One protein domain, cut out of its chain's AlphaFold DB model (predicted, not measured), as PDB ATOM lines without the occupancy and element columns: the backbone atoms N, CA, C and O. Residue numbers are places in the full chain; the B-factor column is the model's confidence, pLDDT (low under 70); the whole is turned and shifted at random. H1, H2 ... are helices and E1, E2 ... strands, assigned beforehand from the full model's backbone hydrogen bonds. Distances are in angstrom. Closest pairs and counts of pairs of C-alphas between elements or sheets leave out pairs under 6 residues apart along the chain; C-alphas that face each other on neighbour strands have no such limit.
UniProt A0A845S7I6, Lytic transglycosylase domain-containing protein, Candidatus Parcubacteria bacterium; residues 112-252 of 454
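What this domain is: This is residues 112 to 252 of the 454 residues of the protein "Lytic transglycosylase domain-containing protein" of Candidatus Parcubacteria bacterium (UniProt A0A845S7I6). Look first for a two-strand ribbon, E1 and E4, in the middle of a flat model, with H1 over one side of it and H2 over the other. The hairpin E2 and E3 lies beyond H2, and three short helices, H3, H4 and H5, make a group at the far end from that hairpin. The printed part has 141 residues, with five named helices and four named strands in the order H1 E1 E2 E3 H2 E4 H3 H4 H5. The class is mixed, helices and strands, and the two sheets, E1 - E4 and E2 - E3, are each antiparallel. The whole is only just compact, close to loose, with a radius of gyration of the C-alphas of 17.1 A and spans of 54 by 44 by 17 A.

How they stand to each other: Start at E1, residues 134 to 139, and E4, residues 208 to 213, antiparallel neighbours at 152 degrees; N 136 and O 212 are 2.8 A apart, within hydrogen-bond range. Residues 134 to 135 of E1 also pair, antiparallel, with residues 149 to 150. H1, residues 116 to 128, comes closest to E1 at the C-alphas of Gly 123 and Val 138, 6.7 A apart. H2, residues 189 to 202, comes closest to E4 at the C-alphas of Gln 200 and Ile 208, 6.6 A apart; H1 and H2 are apart. Next look at the hairpin of E2, residues 154 to 159, and E3, residues 165 to 172, where N 166 and O 158 are 2.7 A apart, within hydrogen-bond range. E3 bends by 86 degrees at residue 168, and its closest C-alpha pair with H2 is Phe 172 and Trp 191, 5.4 A. H3, residues 215 to 222, and H4, residues 228 to 235, touch at a steep tilt of 48 degrees, opposite ways, with the C-alphas of Ala 222 and Ala 231 closest at 4.3 A. H5, residues 242 to 250, is close to but not clearly touching H1, about perpendicular at 79 degrees; the closest C-alphas, of Phe 128 and Tyr 242, are 5.4 A apart. Every O i to N i+4 pair is within hydrogen-bond range in H1, H2, H3 and H4, and 4 of 5 are in H5.

Where its parts are: Find C-alpha 116 at (201.548, 134.383, 143.690); from there H1 runs 18.9 A to C-alpha 128. E1 spans 17.2 A, E2 14.5 A, E3 14.9 A and E4 14.4 A. H2 runs 20.0 A from C-alpha 189 at (217.376, 140.515, 166.875). H3, H4 and H5 measure 10.3, 10.7 and 12.1 A, and H5 ends at C-alpha 250, (229.522, 139.004, 136.761).

The domain as a whole: The two C-alphas farthest apart, those of Arg 164 and Lys 252, stand 56.1 A from each other. The printed part has no cut. The links E1 to E2 and E3 to H2 are long. The mean pLDDT of the printed part is 93.8, and residues 112 to 114 are under 70.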
ATOM      1  N   ARG A 112     194.300 129.918 146.752       55.09
ATOM      2  CA  ARG A 112     195.362 130.913 146.605       55.09
ATOM      3  C   ARG A 112     194.947 132.003 145.644       55.09
ATOM      4  O   ARG A 112     194.417 131.741 144.569       55.09
ATOM      5  N   THR A 113     195.263 133.235 146.024       54.53
ATOM      6  CA  THR A 113     195.090 134.402 145.165       54.53
ATOM      7  C   THR A 113     195.932 134.266 143.898       54.53
ATOM      8  O   THR A 113     197.107 133.895 143.977       54.53
ATOM      9  N   TYR A 114     195.354 134.633 142.756       61.78
ATOM     10  CA  TYR A 114     196.066 134.786 141.488       61.78
ATOM     11  C   TYR A 114     197.314 135.689 141.644       61.78
ATOM     12  O   TYR A 114     197.291 136.657 142.413       61.78
ATOM     13  N   ASN A 115     198.379 135.384 140.894       77.81
ATOM     14  CA  ASN A 115     199.661 136.103 140.809       77.81
ATOM     15  C   ASN A 115     200.605 135.900 142.006       77.81
ATOM     16  O   ASN A 115     201.304 136.826 142.424       77.81
ATOM     17  N   SER A 116     200.643 134.696 142.574       88.75
ATOM     18  CA  SER A 116     201.548 134.383 143.690       88.75
ATOM     19  C   SER A 116     203.027 134.423 143.271       88.75
ATOM     20  O   SER A 116     203.866 134.906 144.028       88.75
ATOM     21  N   PHE A 117     203.359 133.979 142.057       95.19
ATOM     22  CA  PHE A 117     204.724 133.971 141.530       95.19
ATOM     23  C   PHE A 117     205.269 135.381 141.305       95.19
ATOM     24  O   PHE A 117     206.391 135.672 141.710       95.19
ATOM     25  N   GLU A 118     204.466 136.281 140.737       95.81
ATOM     26  CA  GLU A 118     204.869 137.679 140.538       95.81
ATOM     27  C   GLU A 118     205.075 138.408 141.869       95.81
ATOM     28  O   GLU A 118     206.034 139.162 142.023       95.81
ATOM     29  N   LYS A 119     204.236 138.137 142.876       94.88
ATOM     30  CA  LYS A 119     204.431 138.671 144.234       94.88
ATOM     31  C   LYS A 119     205.750 138.189 144.854       94.88
ATOM     32  O   LYS A 119     206.504 138.999 145.392       94.88
ATOM     33  N   GLU A 120     206.076 136.902 144.703       94.56
ATOM     34  CA  GLU A 120     207.380 136.356 145.107       94.56
ATOM     35  C   GLU A 120     208.538 137.043 144.383       94.56
ATOM     36  O   GLU A 120     209.519 137.441 145.018       94.56
ATOM     37  N   LEU A 121     208.405 137.227 143.071       96.19
ATOM     38  CA  LEU A 121     209.388 137.898 142.232       96.19
ATOM     39  C   LEU A 121     209.630 139.345 142.685       96.19
ATOM     40  O   LEU A 121     210.783 139.765 142.779       96.19
ATOM     41  N   MET A 122     208.570 140.096 143.005       96.56
ATOM     42  CA  MET A 122     208.660 141.484 143.473       96.56
ATOM     43  C   MET A 122     209.512 141.617 144.737       96.56
ATOM     44  O   MET A 122     210.386 142.483 144.793       96.56
ATOM     45  N   GLY A 123     209.296 140.755 145.734       96.75
ATOM     46  CA  GLY A 123     210.089 140.768 146.965       96.75
ATOM     47  C   GLY A 123     211.565 140.498 146.727       96.75
ATOM     48  O   GLY A 123     212.420 141.191 147.277       96.75
ATOM     49  N   TYR A 124     211.879 139.516 145.879       97.88
ATOM     50  CA  TYR A 124     213.268 139.185 145.569       97.88
ATOM     51  C   TYR A 124     213.954 140.253 144.716       97.88
ATOM     52  O   TYR A 124     215.093 140.596 145.014       97.88
ATOM     53  N   LYS A 125     213.267 140.849 143.732       98.06
ATOM     54  CA  LYS A 125     213.786 142.010 142.991       98.06
ATOM     55  C   LYS A 125     214.134 143.153 143.945       98.06
ATOM     56  O   LYS A 125     215.254 143.643 143.924       98.06
ATOM     57  N   ALA A 126     213.213 143.507 144.843       97.88
ATOM     58  CA  ALA A 126     213.451 144.553 145.835       97.88
ATOM     59  C   ALA A 126     214.611 144.215 146.790       97.88
ATOM     60  O   ALA A 126     215.365 145.105 147.169       97.88
ATOM     61  N   PHE A 127     214.788 142.939 147.152       97.81
ATOM     62  CA  PHE A 127     215.936 142.477 147.933       97.81
ATOM     63  C   PHE A 127     217.274 142.657 147.198       97.81
ATOM     64  O   PHE A 127     218.241 143.113 147.802       97.81
ATOM     65  N   PHE A 128     217.349 142.323 145.909       97.62
ATOM     66  CA  PHE A 128     218.594 142.422 145.135       97.62
ATOM     67  C   PHE A 128     219.019 143.869 144.831       97.62
ATOM     68  O   PHE A 128     220.190 144.114 144.540       97.62
ATOM     69  N   GLU A 129     218.102 144.826 144.976       97.19
ATOM     70  CA  GLU A 129     218.375 146.268 144.909       97.19
ATOM     71  C   GLU A 129     218.826 146.867 146.259       97.19
ATOM     72  O   GLU A 129     219.182 148.045 146.329       97.19
ATOM     73  N   LEU A 130     218.830 146.089 147.353       97.75
ATOM     74  CA  LEU A 130     219.202 146.605 148.674       97.75
ATOM     75  C   LEU A 130     220.672 146.998 148.765       97.75
ATOM     76  O   LEU A 130     221.574 146.297 148.286       97.75
ATOM     77  N   LYS A 131     220.916 148.083 149.503       97.56
ATOM     78  CA  LYS A 131     222.258 148.448 149.957       97.56
ATOM     79  C   LYS A 131     222.701 147.593 151.139       97.56
ATOM     80  O   LYS A 131     221.893 146.999 151.852       97.56
ATOM     81  N   LYS A 132     224.015 147.545 151.368       95.38
ATOM     82  CA  LYS A 132     224.638 146.762 152.448       95.38
ATOM     83  C   LYS A 132     224.154 147.157 153.845       95.38
ATOM     84  O   LYS A 132     224.184 146.333 154.753       95.38
ATOM     85  N   ASP A 133     223.716 148.405 154.000       96.06
ATOM     86  CA  ASP A 133     223.198 149.005 155.225       96.06
ATOM     87  C   ASP A 133     221.665 149.104 155.236       96.06
ATOM     88  O   ASP A 133     221.119 149.863 156.027       96.06
ATOM     89  N   GLU A 134     220.948 148.367 154.385       97.69
ATOM     90  CA  GLU A 134     219.484 148.421 154.301       97.69
ATOM     91  C   GLU A 134     218.823 147.066 154.603       97.69
ATOM     92  O   GLU A 134     219.358 145.992 154.318       97.69
ATOM     93  N   VAL A 135     217.631 147.124 155.202       98.06
ATOM     94  CA  VAL A 135     216.729 145.981 155.388       98.06
ATOM     95  C   VAL A 135     215.404 146.234 154.681       98.06
ATOM     96  O   VAL A 135     214.964 147.378 154.556       98.06
ATOM     97  N   LEU A 136     214.727 145.166 154.275       98.38
ATOM     98  CA  LEU A 136     213.393 145.216 153.691       98.38
ATOM     99  C   LEU A 136     212.458 144.274 154.431       98.38
ATOM    100  O   LEU A 136     212.766 143.101 154.609       98.38
ATOM    101  N   PHE A 137     211.284 144.760 154.812       98.38
ATOM    102  CA  PHE A 137     210.238 143.901 155.348       98.38
ATOM    103  C   PHE A 137     209.286 143.487 154.233       98.38
ATOM    104  O   PHE A 137     208.949 144.291 153.366       98.38
ATOM    105  N   VAL A 138     208.860 142.229 154.255       97.94
ATOM    106  CA  VAL A 138     207.915 141.661 153.288       97.94
ATOM    107  C   VAL A 138     206.793 140.931 154.015       97.94
ATOM    108  O   VAL A 138     206.988 140.422 155.125       97.94
ATOM    109  N   ASP A 139     205.625 140.871 153.384       97.06
ATOM    110  CA  ASP A 139     204.486 140.105 153.883       97.06
ATOM    111  C   ASP A 139     204.601 138.602 153.561       97.06
ATOM    112  O   ASP A 139     205.612 138.112 153.040       97.06
ATOM    113  N   GLU A 140     203.567 137.844 153.921       93.38
ATOM    114  CA  GLU A 140     203.463 136.395 153.703       93.38
ATOM    115  C   GLU A 140     203.506 135.978 152.225       93.38
ATOM    116  O   GLU A 140     203.884 134.849 151.920       93.38
ATOM    117  N   ASN A 141     203.199 136.903 151.310       91.94
ATOM    118  CA  ASN A 141     203.279 136.707 149.864       91.94
ATOM    119  C   ASN A 141     204.592 137.252 149.277       91.94
ATOM    120  O   ASN A 141     204.715 137.390 148.062       91.94
ATOM    121  N   ASN A 142     205.563 137.581 150.139       95.25
ATOM    122  CA  ASN A 142     206.838 138.202 149.792       95.25
ATOM    123  C   ASN A 142     206.715 139.605 149.173       95.25
ATOM    124  O   ASN A 142     207.675 140.084 148.581       95.25
ATOM    125  N   VAL A 143     205.585 140.303 149.304       96.62
ATOM    126  CA  VAL A 143     205.469 141.659 148.753       96.62
ATOM    127  C   VAL A 143     206.092 142.660 149.737       96.62
ATOM    128  O   VAL A 143     205.787 142.594 150.931       96.62
ATOM    129  N   PRO A 144     206.925 143.620 149.283       98.12
ATOM    130  CA  PRO A 144     207.500 144.661 150.140       98.12
ATOM    131  C   PRO A 144     206.455 145.422 150.962       98.12
ATOM    132  O   PRO A 144     205.457 145.893 150.409       98.12
ATOM    133  N   VAL A 145     206.681 145.557 152.269       98.00
ATOM    134  CA  VAL A 145     205.873 146.354 153.206       98.00
ATOM    135  C   VAL A 145     206.602 147.674 153.458       98.00
ATOM    136  O   VAL A 145     207.460 147.782 154.336       98.00
ATOM    137  N   GLY A 146     206.282 148.673 152.632       97.44
ATOM    138  CA  GLY A 146     207.023 149.932 152.558       97.44
ATOM    139  C   GLY A 146     208.340 149.803 151.779       97.44
ATOM    140  O   GLY A 146     208.608 148.789 151.133       97.44
ATOM    141  N   GLY A 147     209.154 150.861 151.819       97.62
ATOM    142  CA  GLY A 147     210.489 150.882 151.209       97.62
ATOM    143  C   GLY A 147     211.600 150.335 152.121       97.62
ATOM    144  O   GLY A 147     211.360 150.099 153.315       97.62
ATOM    145  N   PRO A 148     212.828 150.176 151.588       97.94
ATOM    146  CA  PRO A 148     214.009 149.815 152.370       97.94
ATOM    147  C   PRO A 148     214.243 150.750 153.565       97.94
ATOM    148  O   PRO A 148     213.994 151.955 153.495       97.94
ATOM    149  N   ILE A 149     214.742 150.193 154.667       97.50
ATOM    150  CA  ILE A 149     215.074 150.925 155.893       97.50
ATOM    151  C   ILE A 149     216.576 150.857 156.114       97.50
ATOM    152  O   ILE A 149     217.141 149.770 156.204       97.50
ATOM    153  N   LYS A 150     217.207 152.020 156.281       97.00
ATOM    154  CA  LYS A 150     218.615 152.093 156.669       97.00
ATOM    155  C   LYS A 150     218.836 151.598 158.095       97.00
ATOM    156  O   LYS A 150     218.150 152.022 159.027       97.00
ATOM    157  N   MET A 151     219.848 150.761 158.262       96.00
ATOM    158  CA  MET A 151     220.368 150.317 159.543       96.00
ATOM    159  C   MET A 151     221.066 151.487 160.227       96.00
ATOM    160  O   MET A 151     222.121 151.953 159.804       96.00
ATOM    161  N   ARG A 152     220.454 151.973 161.300       92.44
ATOM    162  CA  ARG A 152     220.977 153.035 162.158       92.44
ATOM    163  C   ARG A 152     220.554 152.773 163.590       92.44
ATOM    164  O   ARG A 152     219.656 151.964 163.834       92.44
ATOM    165  N   ASP A 153     221.180 153.469 164.524       87.81
ATOM    166  CA  ASP A 153     220.704 153.463 165.897       87.81
ATOM    167  C   ASP A 153     219.362 154.184 166.008       87.81
ATOM    168  O   ASP A 153     219.138 155.223 165.380       87.81
ATOM    169  N   PHE A 154     218.499 153.644 166.861       87.56
ATOM    170  CA  PHE A 154     217.289 154.307 167.324       87.56
ATOM    171  C   PHE A 154     217.388 154.506 168.830       87.56
ATOM    172  O   PHE A 154     217.899 153.641 169.540       87.56
ATOM    173  N   VAL A 155     216.920 155.651 169.317       88.38
ATOM    174  CA  VAL A 155     216.789 155.920 170.751       88.38
ATOM    175  C   VAL A 155     215.311 156.077 171.041       88.38
ATOM    176  O   VAL A 155     214.681 156.968 170.480       88.38
ATOM    177  N   ASP A 156     214.780 155.202 171.889       92.25
ATOM    178  CA  ASP A 156     213.358 155.165 172.224       92.25
ATOM    179  C   ASP A 156     213.135 154.579 173.626       92.25
ATOM    180  O   ASP A 156     214.062 154.071 174.264       92.25
ATOM    181  N   THR A 157     211.904 154.642 174.117       90.19
ATOM    182  CA  THR A 157     211.498 154.034 175.377       90.19
ATOM    183  C   THR A 157     211.328 152.523 175.209       90.19
ATOM    184  O   THR A 157     210.560 152.050 174.373       90.19
ATOM    185  N   LYS A 158     212.043 151.735 176.020       90.56
ATOM    186  CA  LYS A 158     211.885 150.275 176.080       90.56
ATOM    187  C   LYS A 158     210.814 149.941 177.107       90.56
ATOM    188  O   LYS A 158     210.901 150.394 178.247       90.56
ATOM    189  N   TYR A 159     209.855 149.106 176.725       89.56
ATOM    190  CA  TYR A 159     208.765 148.659 177.588       89.56
ATOM    191  C   TYR A 159     208.878 147.160 177.891       89.56
ATOM    192  O   TYR A 159     209.386 146.372 177.092       89.56
ATOM    193  N   HIS A 160     208.392 146.755 179.060       89.62
ATOM    194  CA  HIS A 160     208.068 145.371 179.370       89.62
ATOM    195  C   HIS A 160     206.805 144.950 178.606       89.62
ATOM    196  O   HIS A 160     206.028 145.781 178.139       89.62
ATOM    197  N   LYS A 161     206.553 143.637 178.534       86.81
ATOM    198  CA  LYS A 161     205.335 143.087 177.906       86.81
ATOM    199  C   LYS A 161     204.032 143.579 178.551       86.81
ATOM    200  O   LYS A 161     202.995 143.534 177.907       86.81
ATOM    201  N   ASP A 162     204.083 144.015 179.809       92.12
ATOM    202  CA  ASP A 162     202.949 144.563 180.562       92.12
ATOM    203  C   ASP A 162     202.785 146.089 180.398       92.12
ATOM    204  O   ASP A 162     201.956 146.693 181.071       92.12
ATOM    205  N   GLY A 163     203.578 146.719 179.523       90.44
ATOM    206  CA  GLY A 163     203.529 148.157 179.255       90.44
ATOM    207  C   GLY A 163     204.320 149.020 180.239       90.44
ATOM    208  O   GLY A 163     204.353 150.238 180.072       90.44
ATOM    209  N   ARG A 164     204.994 148.444 181.244       93.25
ATOM    210  CA  ARG A 164     205.860 149.230 182.138       93.25
ATOM    211  C   ARG A 164     207.139 149.657 181.433       93.25
ATOM    212  O   ARG A 164     207.767 148.860 180.742       93.25
ATOM    213  N   VAL A 165     207.562 150.896 181.661       92.06
ATOM    214  CA  VAL A 165     208.838 151.402 181.151       92.06
ATOM    215  C   VAL A 165     210.002 150.655 181.808       92.06
ATOM    216  O   VAL A 165     210.115 150.608 183.030       92.06
ATOM    217  N   VAL A 166     210.874 150.088 180.979       92.88
ATOM    218  CA  VAL A 166     212.171 149.511 181.362       92.88
ATOM    219  C   VAL A 166     213.242 150.597 181.361       92.88
ATOM    220  O   VAL A 166     214.065 150.661 182.269       92.88
ATOM    221  N   ALA A 167     213.251 151.433 180.319       90.31
ATOM    222  CA  ALA A 167     214.191 152.537 180.164       90.31
ATOM    223  C   ALA A 167     213.629 153.591 179.202       90.31
ATOM    224  O   ALA A 167     213.283 153.252 178.073       90.31
ATOM    225  N   ASP A 168     213.617 154.863 179.609       89.75
ATOM    226  CA  ASP A 168     213.108 155.979 178.789       89.75
ATOM    227  C   ASP A 168     213.977 156.290 177.563       89.75
ATOM    228  O   ASP A 168     213.486 156.785 176.551       89.75
ATOM    229  N   LYS A 169     215.282 156.007 177.656       93.69
ATOM    230  CA  LYS A 169     216.279 156.255 176.604       93.69
ATOM    231  C   LYS A 169     217.089 154.995 176.336       93.69
ATOM    232  O   LYS A 169     218.258 154.899 176.710       93.69
ATOM    233  N   TYR A 170     216.458 154.015 175.709       91.00
ATOM    234  CA  TYR A 170     217.120 152.799 175.272       91.00
ATOM    235  C   TYR A 170     217.627 152.942 173.837       91.00
ATOM    236  O   TYR A 170     216.893 153.364 172.945       91.00
ATOM    237  N   ARG A 171     218.891 152.577 173.601       94.56
ATOM    238  CA  ARG A 171     219.486 152.566 172.260       94.56
ATOM    239  C   ARG A 171     219.291 151.195 171.617       94.56
ATOM    240  O   ARG A 171     219.987 150.245 171.965       94.56
ATOM    241  N   PHE A 172     218.407 151.114 170.632       94.25
ATOM    242  CA  PHE A 172     218.305 149.970 169.735       94.25
ATOM    243  C   PHE A 172     219.369 150.100 168.644       94.25
ATOM    244  O   PHE A 172     219.258 150.945 167.754       94.25
ATOM    245  N   SER A 173     220.406 149.265 168.712       96.06
ATOM    246  CA  SER A 173     221.517 149.264 167.754       96.06
ATOM    247  C   SER A 173     221.464 148.034 166.843       96.06
ATOM    248  O   SER A 173     221.218 146.939 167.354       96.06
ATOM    249  N   PRO A 174     221.714 148.163 165.524       96.00
ATOM    250  CA  PRO A 174     221.705 147.018 164.614       96.00
ATOM    251  C   PRO A 174     222.862 146.046 164.875       96.00
ATOM    252  O   PRO A 174     222.793 144.903 164.439       96.00
ATOM    253  N   GLY A 175     223.905 146.468 165.590       95.81
ATOM    254  CA  GLY A 175     225.067 145.650 165.926       95.81
ATOM    255  C   GLY A 175     226.374 146.422 165.768       95.81
ATOM    256  O   GLY A 175     226.377 147.632 165.533       95.81
ATOM    257  N   LYS A 176     227.498 145.714 165.908       94.81
ATOM    258  CA  LYS A 176     228.833 146.289 165.719       94.81
ATOM    259  C   LYS A 176     229.191 146.322 164.234       94.81
ATOM    260  O   LYS A 176     229.131 145.298 163.554       94.81
ATOM    261  N   TRP A 177     229.574 147.503 163.762       94.00
ATOM    262  CA  TRP A 177     230.089 147.720 162.415       94.00
ATOM    263  C   TRP A 177     231.599 147.486 162.376       94.00
ATOM    264  O   TRP A 177     232.310 147.898 163.292       94.00
ATOM    265  N   SER A 178     232.069 146.852 161.308       92.94
ATOM    266  CA  SER A 178     233.478 146.792 160.935       92.94
ATOM    267  C   SER A 178     233.939 148.120 160.327       92.94
ATOM    268  O   SER A 178     233.126 148.930 159.869       92.94
ATOM    269  N   ASP A 179     235.255 148.287 160.190       88.94
ATOM    270  CA  ASP A 179     235.858 149.429 159.484       88.94
ATOM    271  C   ASP A 179     235.434 149.505 158.005       88.94
ATOM    272  O   ASP A 179     235.419 150.574 157.400       88.94
ATOM    273  N   SER A 180     235.030 148.374 157.416       86.62
ATOM    274  CA  SER A 180     234.488 148.301 156.054       86.62
ATOM    275  C   SER A 180     233.004 148.687 155.955       86.62
ATOM    276  O   SER A 180     232.415 148.633 154.867       86.62
ATOM    277  N   GLY A 181     232.375 149.083 157.066       89.62
ATOM    278  CA  GLY A 181     230.966 149.463 157.119       89.62
ATOM    279  C   GLY A 181     230.033 148.284 156.851       89.62
ATOM    280  O   GLY A 181     229.065 148.425 156.105       89.62
ATOM    281  N   VAL A 182     230.355 147.114 157.409       93.31
ATOM    282  CA  VAL A 182     229.528 145.899 157.382       93.31
ATOM    283  C   VAL A 182     229.307 145.425 158.821       93.31
ATOM    284  O   VAL A 182     230.166 145.619 159.674       93.31
ATOM    285  N   LEU A 183     228.160 144.821 159.127       93.50
ATOM    286  CA  LEU A 183     227.914 144.272 160.464       93.50
ATOM    287  C   LEU A 183     228.724 142.988 160.695       93.50
ATOM    288  O   LEU A 183     228.625 142.044 159.915       93.50
ATOM    289  N   GLU A 184     229.486 142.935 161.791       88.06
ATOM    290  CA  GLU A 184     230.395 141.818 162.100       88.06
ATOM    291  C   GLU A 184     229.653 140.536 162.519       88.06
ATOM    292  O   GLU A 184     230.056 139.436 162.151       88.06
ATOM    293  N   ALA A 185     228.564 140.673 163.281       89.06
ATOM    294  CA  ALA A 185     227.832 139.558 163.899       89.06
ATOM    295  C   ALA A 185     226.392 139.414 163.367       89.06
ATOM    296  O   ALA A 185     225.519 138.870 164.044       89.06
ATOM    297  N   GLY A 186     226.127 139.933 162.163       91.81
ATOM    298  CA  GLY A 186     224.768 140.070 161.640       91.81
ATOM    299  C   GLY A 186     223.971 141.172 162.348       91.81
ATOM    300  O   GLY A 186     224.532 142.006 163.057       91.81
ATOM    301  N   ILE A 187     222.657 141.201 162.111       95.31
ATOM    302  CA  ILE A 187     221.765 142.224 162.670       95.31
ATOM    303  C   ILE A 187     221.215 141.743 164.016       95.31
ATOM    304  O   ILE A 187     220.699 140.630 164.125       95.31
ATOM    305  N   ALA A 188     221.278 142.599 165.032       96.25
ATOM    306  CA  ALA A 188     220.728 142.329 166.351       96.25
ATOM    307  C   ALA A 188     219.215 142.047 166.286       96.25
ATOM    308  O   ALA A 188     218.432 142.842 165.760       96.25
ATOM    309  N   GLY A 189     218.783 140.929 166.882       95.94
ATOM    310  CA  GLY A 189     217.376 140.515 166.875       95.94
ATOM    311  C   GLY A 189     216.433 141.526 167.538       95.94
ATOM    312  O   GLY A 189     215.344 141.763 167.020       95.94
ATOM    313  N   GLU A 190     216.864 142.173 168.630       95.25
ATOM    314  CA  GLU A 190     216.082 143.238 169.281       95.25
ATOM    315  C   GLU A 190     215.853 144.436 168.346       95.25
ATOM    316  O   GLU A 190     214.756 144.987 168.317       95.25
ATOM    317  N   TRP A 191     216.853 144.804 167.536       96.94
ATOM    318  CA  TRP A 191     216.718 145.878 166.550       96.94
ATOM    319  C   TRP A 191     215.727 145.501 165.447       96.94
ATOM    320  O   TRP A 191     214.845 146.293 165.126       96.94
ATOM    321  N   ILE A 192     215.811 144.275 164.906       96.81
ATOM    322  CA  ILE A 192     214.858 143.800 163.887       96.81
ATOM    323  C   ILE A 192     213.433 143.840 164.434       96.81
ATOM    324  O   ILE A 192     212.531 144.278 163.725       96.81
ATOM    325  N   GLN A 193     213.227 143.373 165.668       96.62
ATOM    326  CA  GLN A 193     211.902 143.339 166.277       96.62
ATOM    327  C   GLN A 193     211.344 144.749 166.490       96.62
ATOM    328  O   GLN A 193     210.213 145.008 166.088       96.62
ATOM    329  N   TYR A 194     212.149 145.671 167.020       96.06
ATOM    330  CA  TYR A 194     211.752 147.069 167.193       96.06
ATOM    331  C   TYR A 194     211.367 147.728 165.858       96.06
ATOM    332  O   TYR A 194     210.278 148.280 165.713       96.06
ATOM    333  N   VAL A 195     212.215 147.612 164.830       96.62
ATOM    334  CA  VAL A 195     211.930 148.209 163.513       96.62
ATOM    335  C   VAL A 195     210.737 147.530 162.833       96.62
ATOM    336  O   VAL A 195     209.958 148.199 162.154       96.62
ATOM    337  N   ARG A 196     210.551 146.219 163.033       97.25
ATOM    338  CA  ARG A 196     209.357 145.500 162.572       97.25
ATOM    339  C   ARG A 196     208.095 146.073 163.203       97.25
ATOM    340  O   ARG A 196     207.133 146.276 162.479       97.25
ATOM    341  N   GLU A 197     208.084 146.328 164.508       96.31
ATOM    342  CA  GLU A 197     206.928 146.901 165.212       96.31
ATOM    343  C   GLU A 197     206.607 148.312 164.710       96.31
ATOM    344  O   GLU A 197     205.455 148.586 164.378       96.31
ATOM    345  N   LEU A 198     207.626 149.163 164.536       95.88
ATOM    346  CA  LEU A 198     207.455 150.481 163.915       95.88
ATOM    347  C   LEU A 198     206.847 150.373 162.512       95.88
ATOM    348  O   LEU A 198     205.884 151.067 162.187       95.88
ATOM    349  N   ARG A 199     207.382 149.472 161.678       97.12
ATOM    350  CA  ARG A 199     206.876 149.272 160.317       97.12
ATOM    351  C   ARG A 199     205.470 148.673 160.319       97.12
ATOM    352  O   ARG A 199     204.651 149.057 159.490       97.12
ATOM    353  N   GLN A 200     205.166 147.764 161.242       97.88
ATOM    354  CA  GLN A 200     203.840 147.166 161.373       97.88
ATOM    355  C   GLN A 200     202.796 148.207 161.787       97.88
ATOM    356  O   GLN A 200     201.672 148.150 161.293       97.88
ATOM    357  N   ALA A 201     203.167 149.168 162.639       97.25
ATOM    358  CA  ALA A 201     202.311 150.291 163.014       97.25
ATOM    359  C   ALA A 201     202.046 151.248 161.837       97.25
ATOM    360  O   ALA A 201     200.940 151.770 161.716       97.25
ATOM    361  N   GLU A 202     203.022 151.449 160.946       97.75
ATOM    362  CA  GLU A 202     202.855 152.255 159.725       97.75
ATOM    363  C   GLU A 202     201.966 151.559 158.676       97.75
ATOM    364  O   GLU A 202     201.200 152.218 157.975       97.75
ATOM    365  N   TYR A 203     202.023 150.223 158.590       97.75
ATOM    366  CA  TYR A 203     201.235 149.416 157.648       97.75
ATOM    367  C   TYR A 203     200.387 148.353 158.373       97.75
ATOM    368  O   TYR A 203     200.611 147.153 158.190       97.75
ATOM    369  N   PRO A 204     199.366 148.749 159.159       97.25
ATOM    370  CA  PRO A 204     198.620 147.830 160.028       97.25
ATOM    371  C   PRO A 204     197.878 146.720 159.268       97.25
ATOM    372  O   PRO A 204     197.682 145.632 159.799       97.25
ATOM    373  N   ASN A 205     197.522 146.958 158.002       97.12
ATOM    374  CA  ASN A 205     196.786 146.002 157.166       97.12
ATOM    375  C   ASN A 205     197.693 145.044 156.375       97.12
ATOM    376  O   ASN A 205     197.208 144.301 155.524       97.12
ATOM    377  N   ARG A 206     199.013 145.092 156.590       96.44
ATOM    378  CA  ARG A 206     199.985 144.246 155.887       96.44
ATOM    379  C   ARG A 206     200.882 143.550 156.908       96.44
ATOM    380  O   ARG A 206     201.897 144.124 157.305       96.44
ATOM    381  N   PRO A 207     200.500 142.347 157.370       97.12
ATOM    382  CA  PRO A 207     201.284 141.596 158.339       97.12
ATOM    383  C   PRO A 207     202.688 141.312 157.809       97.12
ATOM    384  O   PRO A 207     202.861 140.728 156.738       97.12
ATOM    385  N   ILE A 208     203.703 141.727 158.560       97.50
ATOM    386  CA  ILE A 208     205.098 141.478 158.203       97.50
ATOM    387  C   ILE A 208     205.444 140.025 158.526       97.50
ATOM    388  O   ILE A 208     205.436 139.617 159.686       97.50
ATOM    389  N   ALA A 209     205.833 139.262 157.507       96.12
ATOM    390  CA  ALA A 209     206.245 137.873 157.674       96.12
ATOM    391  C   ALA A 209     207.764 137.734 157.832       96.12
ATOM    392  O   ALA A 209     208.239 136.900 158.604       96.12
ATOM    393  N   ARG A 210     208.552 138.520 157.084       96.06
ATOM    394  CA  ARG A 210     210.014 138.353 157.012       96.06
ATOM    395  C   ARG A 210     210.751 139.685 156.912       96.06
ATOM    396  O   ARG A 210     210.201 140.687 156.463       96.06
ATOM    397  N   CYS A 211     212.016 139.657 157.321       97.31
ATOM    398  CA  CYS A 211     213.003 140.707 157.091       97.31
ATOM    399  C   CYS A 211     214.051 140.160 156.113       97.31
ATOM    400  O   CYS A 211     214.595 139.083 156.351       97.31
ATOM    401  N   LEU A 212     214.298 140.866 155.015       97.12
ATOM    402  CA  LEU A 212     215.293 140.551 153.997       97.12
ATOM    403  C   LEU A 212     216.455 141.545 154.120       97.12
ATOM    404  O   LEU A 212     216.226 142.744 154.283       97.12
ATOM    405  N   HIS A 213     217.693 141.062 154.050       96.81
ATOM    406  CA  HIS A 213     218.903 141.885 154.159       96.81
ATOM    407  C   HIS A 213     220.126 141.151 153.599       96.81
ATOM    408  O   HIS A 213     220.213 139.929 153.691       96.81
ATOM    409  N   ALA A 214     221.079 141.890 153.031       95.88
ATOM    410  CA  ALA A 214     222.276 141.330 152.387       95.88
ATOM    411  C   ALA A 214     223.510 141.277 153.312       95.88
ATOM    412  O   ALA A 214     224.624 141.016 152.866       95.88
ATOM    413  N   THR A 215     223.347 141.555 154.610       94.44
ATOM    414  CA  THR A 215     224.474 141.716 155.551       94.44
ATOM    415  C   THR A 215     225.376 140.488 155.637       94.44
ATOM    416  O   THR A 215     226.592 140.643 155.677       94.44
ATOM    417  N   GLY A 216     224.808 139.276 155.603       93.06
ATOM    418  CA  GLY A 216     225.581 138.031 155.591       93.06
ATOM    419  C   GLY A 216     226.441 137.883 154.334       93.06
ATOM    420  O   GLY A 216     227.616 137.531 154.430       93.06
ATOM    421  N   ASP A 217     225.894 138.232 153.167       94.75
ATOM    422  CA  ASP A 217     226.629 138.210 151.899       94.75
ATOM    423  C   ASP A 217     227.784 139.221 151.901       94.75
ATOM    424  O   ASP A 217     228.898 138.893 151.494       94.75
ATOM    425  N   PHE A 218     227.542 140.431 152.410       95.38
ATOM    426  CA  PHE A 218     228.572 141.461 152.540       95.38
ATOM    427  C   PHE A 218     229.649 141.100 153.562       95.38
ATOM    428  O   PHE A 218     230.822 141.367 153.314       95.38
ATOM    429  N   ALA A 219     229.284 140.478 154.685       93.06
ATOM    430  CA  ALA A 219     230.247 140.032 155.687       93.06
ATOM    431  C   ALA A 219     231.150 138.930 155.118       93.06
ATOM    432  O   ALA A 219     232.372 139.003 155.243       93.06
ATOM    433  N   ALA A 220     230.569 137.952 154.416       92.31
ATOM    434  CA  ALA A 220     231.334 136.916 153.729       92.31
ATOM    435  C   ALA A 220     232.257 137.505 152.647       92.31
ATOM    436  O   ALA A 220     233.418 137.114 152.543       92.31
ATOM    437  N   ALA A 221     231.770 138.476 151.869       93.44
ATOM    438  CA  ALA A 221     232.542 139.146 150.827       93.44
ATOM    439  C   ALA A 221     233.695 139.999 151.381       93.44
ATOM    440  O   ALA A 221     234.801 139.949 150.848       93.44
ATOM    441  N   ALA A 222     233.459 140.753 152.456       92.50
ATOM    442  CA  ALA A 222     234.471 141.590 153.097       92.50
ATOM    443  C   ALA A 222     235.579 140.764 153.770       92.50
ATOM    444  O   ALA A 222     236.722 141.208 153.823       92.50
ATOM    445  N   ASN A 223     235.249 139.558 154.236       88.94
ATOM    446  CA  ASN A 223     236.196 138.628 154.851       88.94
ATOM    447  C   ASN A 223     236.832 137.651 153.845       88.94
ATOM    448  O   ASN A 223     237.582 136.759 154.241       88.94
ATOM    449  N   ASN A 224     236.536 137.782 152.547       84.75
ATOM    450  CA  ASN A 224     237.082 136.891 151.534       84.75
ATOM    451  C   ASN A 224     238.565 137.204 151.274       84.75
ATOM    452  O   ASN A 224     238.911 138.222 150.680       84.75
ATOM    453  N   THR A 225     239.443 136.283 151.668       82.06
ATOM    454  CA  THR A 225     240.899 136.413 151.511       82.06
ATOM    455  C   THR A 225     241.400 136.111 150.099       82.06
ATOM    456  O   THR A 225     242.510 136.502 149.749       82.06
ATOM    457  N   THR A 226     240.598 135.436 149.271       86.62
ATOM    458  CA  THR A 226     240.977 135.049 147.899       86.62
ATOM    459  C   THR A 226     240.752 136.158 146.872       86.62
ATOM    460  O   THR A 226     241.319 136.116 145.786       86.62
ATOM    461  N   GLU A 227     239.960 137.176 147.218       90.56
ATOM    462  CA  GLU A 227     239.609 138.305 146.347       90.56
ATOM    463  C   GLU A 227     239.803 139.633 147.109       90.56
ATOM    464  O   GLU A 227     238.831 140.329 147.410       90.56
ATOM    465  N   PRO A 228     241.048 140.034 147.437       91.25
ATOM    466  CA  PRO A 228     241.310 141.239 148.236       91.25
ATOM    467  C   PRO A 228     240.777 142.525 147.581       91.25
ATOM    468  O   PRO A 228     240.394 143.470 148.274       91.25
ATOM    469  N   GLY A 229     240.684 142.551 146.245       94.62
ATOM    470  CA  GLY A 229     240.066 143.650 145.504       94.62
ATOM    471  C   GLY A 229     238.579 143.844 145.825       94.62
ATOM    472  O   GLY A 229     238.110 144.982 145.828       94.62
ATOM    473  N   LEU A 230     237.852 142.770 146.161       94.75
ATOM    474  CA  LEU A 230     236.449 142.845 146.567       94.75
ATOM    475  C   LEU A 230     236.305 143.514 147.936       94.75
ATOM    476  O   LEU A 230     235.539 144.466 148.083       94.75
ATOM    477  N   ALA A 231     237.078 143.053 148.921       93.69
ATOM    478  CA  ALA A 231     237.071 143.620 150.266       93.69
ATOM    479  C   ALA A 231     237.440 145.113 150.243       93.69
ATOM    480  O   ALA A 231     236.744 145.940 150.837       93.69
ATOM    481  N   ALA A 232     238.470 145.479 149.469       94.94
ATOM    482  CA  ALA A 232     238.862 146.869 149.263       94.94
ATOM    483  C   ALA A 232     237.759 147.698 148.577       94.94
ATOM    484  O   ALA A 232     237.516 148.841 148.966       94.94
ATOM    485  N   ALA A 233     237.054 147.139 147.587       96.56
ATOM    486  CA  ALA A 233     235.947 147.818 146.916       96.56
ATOM    487  C   ALA A 233     234.738 148.047 147.843       96.56
ATOM    488  O   ALA A 233     234.091 149.092 147.749       96.56
ATOM    489  N   ILE A 234     234.451 147.122 148.765       95.69
ATOM    490  CA  ILE A 234     233.402 147.283 149.786       95.69
ATOM    491  C   ILE A 234     233.791 148.359 150.807       95.69
ATOM    492  O   ILE A 234     232.977 149.240 151.107       95.69
ATOM    493  N   ALA A 235     235.023 148.305 151.323       94.19
ATOM    494  CA  ALA A 235     235.532 149.259 152.308       94.19
ATOM    495  C   ALA A 235     235.635 150.680 151.729       94.19
ATOM    496  O   ALA A 235     235.209 151.643 152.357       94.19
ATOM    497  N   GLY A 236     236.103 150.804 150.485       95.38
ATOM    498  CA  GLY A 236     236.167 152.069 149.752       95.38
ATOM    499  C   GLY A 236     234.817 152.570 149.223       95.38
ATOM    500  O   GLY A 236     234.780 153.568 148.509       95.38
ATOM    501  N   GLY A 237     233.712 151.873 149.514       95.31
ATOM    502  CA  GLY A 237     232.364 152.286 149.122       95.31
ATOM    503  C   GLY A 237     232.073 152.212 147.621       95.31
ATOM    504  O   GLY A 237     231.116 152.837 147.173       95.31
ATOM    505  N   LYS A 238     232.864 151.469 146.835       96.81
ATOM    506  CA  LYS A 238     232.569 151.190 145.417       96.81
ATOM    507  C   LYS A 238     231.437 150.175 145.267       96.81
ATOM    508  O   LYS A 238     230.633 150.307 144.359       96.81
ATOM    509  N   ILE A 239     231.367 149.199 146.172       97.31
ATOM    510  CA  ILE A 239     230.282 148.213 146.244       97.31
ATOM    511  C   ILE A 239     229.373 148.610 147.403       97.31
ATOM    512  O   ILE A 239     229.766 148.518 148.571       97.31
ATOM    513  N   LYS A 240     228.174 149.096 147.074       96.62
ATOM    514  CA  LYS A 240     227.220 149.659 148.036       96.62
ATOM    515  C   LYS A 240     225.993 148.779 148.222       96.62
ATOM    516  O   LYS A 240     225.411 148.832 149.300       96.62
ATOM    517  N   GLY A 241     225.614 147.981 147.227       96.81
ATOM    518  CA  GLY A 241     224.455 147.089 147.297       96.81
ATOM    519  C   GLY A 241     224.672 145.706 146.701       96.81
ATOM    520  O   GLY A 241     225.737 145.395 146.165       96.81
ATOM    521  N   TYR A 242     223.663 144.850 146.851       97.19
ATOM    522  CA  TYR A 242     223.742 143.452 146.427       97.19
ATOM    523  C   TYR A 242     224.007 143.332 144.920       97.19
ATOM    524  O   TYR A 242     224.859 142.542 144.512       97.19
ATOM    525  N   LYS A 243     223.360 144.172 144.101       97.06
ATOM    526  CA  LYS A 243     223.628 144.267 142.658       97.06
ATOM    527  C   LYS A 243     225.107 144.538 142.357       97.06
ATOM    528  O   LYS A 243     225.682 143.839 141.529       97.06
ATOM    529  N   ASP A 244     225.749 145.466 143.070       97.88
ATOM    530  CA  ASP A 244     227.181 145.760 142.891       97.88
ATOM    531  C   ASP A 244     228.059 144.555 143.260       97.88
ATOM    532  O   ASP A 244     229.068 144.286 142.609       97.88
ATOM    533  N   LEU A 245     227.675 143.823 144.312       97.06
ATOM    534  CA  LEU A 245     228.403 142.644 144.778       97.06
ATOM    535  C   LEU A 245     228.379 141.527 143.727       97.06
ATOM    536  O   LEU A 245     229.413 140.917 143.458       97.06
ATOM    537  N   VAL A 246     227.218 141.273 143.120       97.94
ATOM    538  CA  VAL A 246     227.102 140.328 141.999       97.94
ATOM    539  C   VAL A 246     227.850 140.867 140.777       97.94
ATOM    540  O   VAL A 246     228.640 140.141 140.175       97.94
ATOM    541  N   GLY A 247     227.670 142.154 140.461       97.94
ATOM    542  CA  GLY A 247     228.315 142.852 139.347       97.94
ATOM    543  C   GLY A 247     229.841 142.759 139.370       97.94
ATOM    544  O   GLY A 247     230.455 142.554 138.327       97.94
ATOM    545  N   PHE A 248     230.461 142.808 140.555       97.62
ATOM    546  CA  PHE A 248     231.913 142.663 140.712       97.62
ATOM    547  C   PHE A 248     232.461 141.379 140.071       97.62
ATOM    548  O   PHE A 248     233.544 141.392 139.485       97.62
ATOM    549  N   TYR A 249     231.732 140.269 140.184       97.69
ATOM    550  CA  TYR A 249     232.129 138.998 139.582       97.69
ATOM    551  C   TYR A 249     231.533 138.804 138.192       97.69
ATOM    552  O   TYR A 249     232.236 138.326 137.305       97.69
ATOM    553  N   ALA A 250     230.261 139.159 138.009       98.06
ATOM    554  CA  ALA A 250     229.522 139.004 136.761       98.06
ATOM    555  C   ALA A 250     230.168 139.766 135.594       98.06
ATOM    556  O   ALA A 250     230.242 139.237 134.488       98.06
ATOM    557  N   ASN A 251     230.713 140.954 135.868       97.88
ATOM    558  CA  ASN A 251     231.304 141.835 134.858       97.88
ATOM    559  C   ASN A 251     232.787 141.542 134.587       97.88
ATOM    560  O   ASN A 251     233.422 142.263 133.821       97.88
ATOM    561  N   LYS A 252     233.379 140.514 135.219       96.88
ATOM    562  CA  LYS A 252     234.747 140.097 134.873       96.88
ATOM    563  C   LYS A 252     234.757 139.569 133.424       96.88
ATOM    564  O   LYS A 252     233.805 138.885 133.045       96.88
TER     565      LYS A 252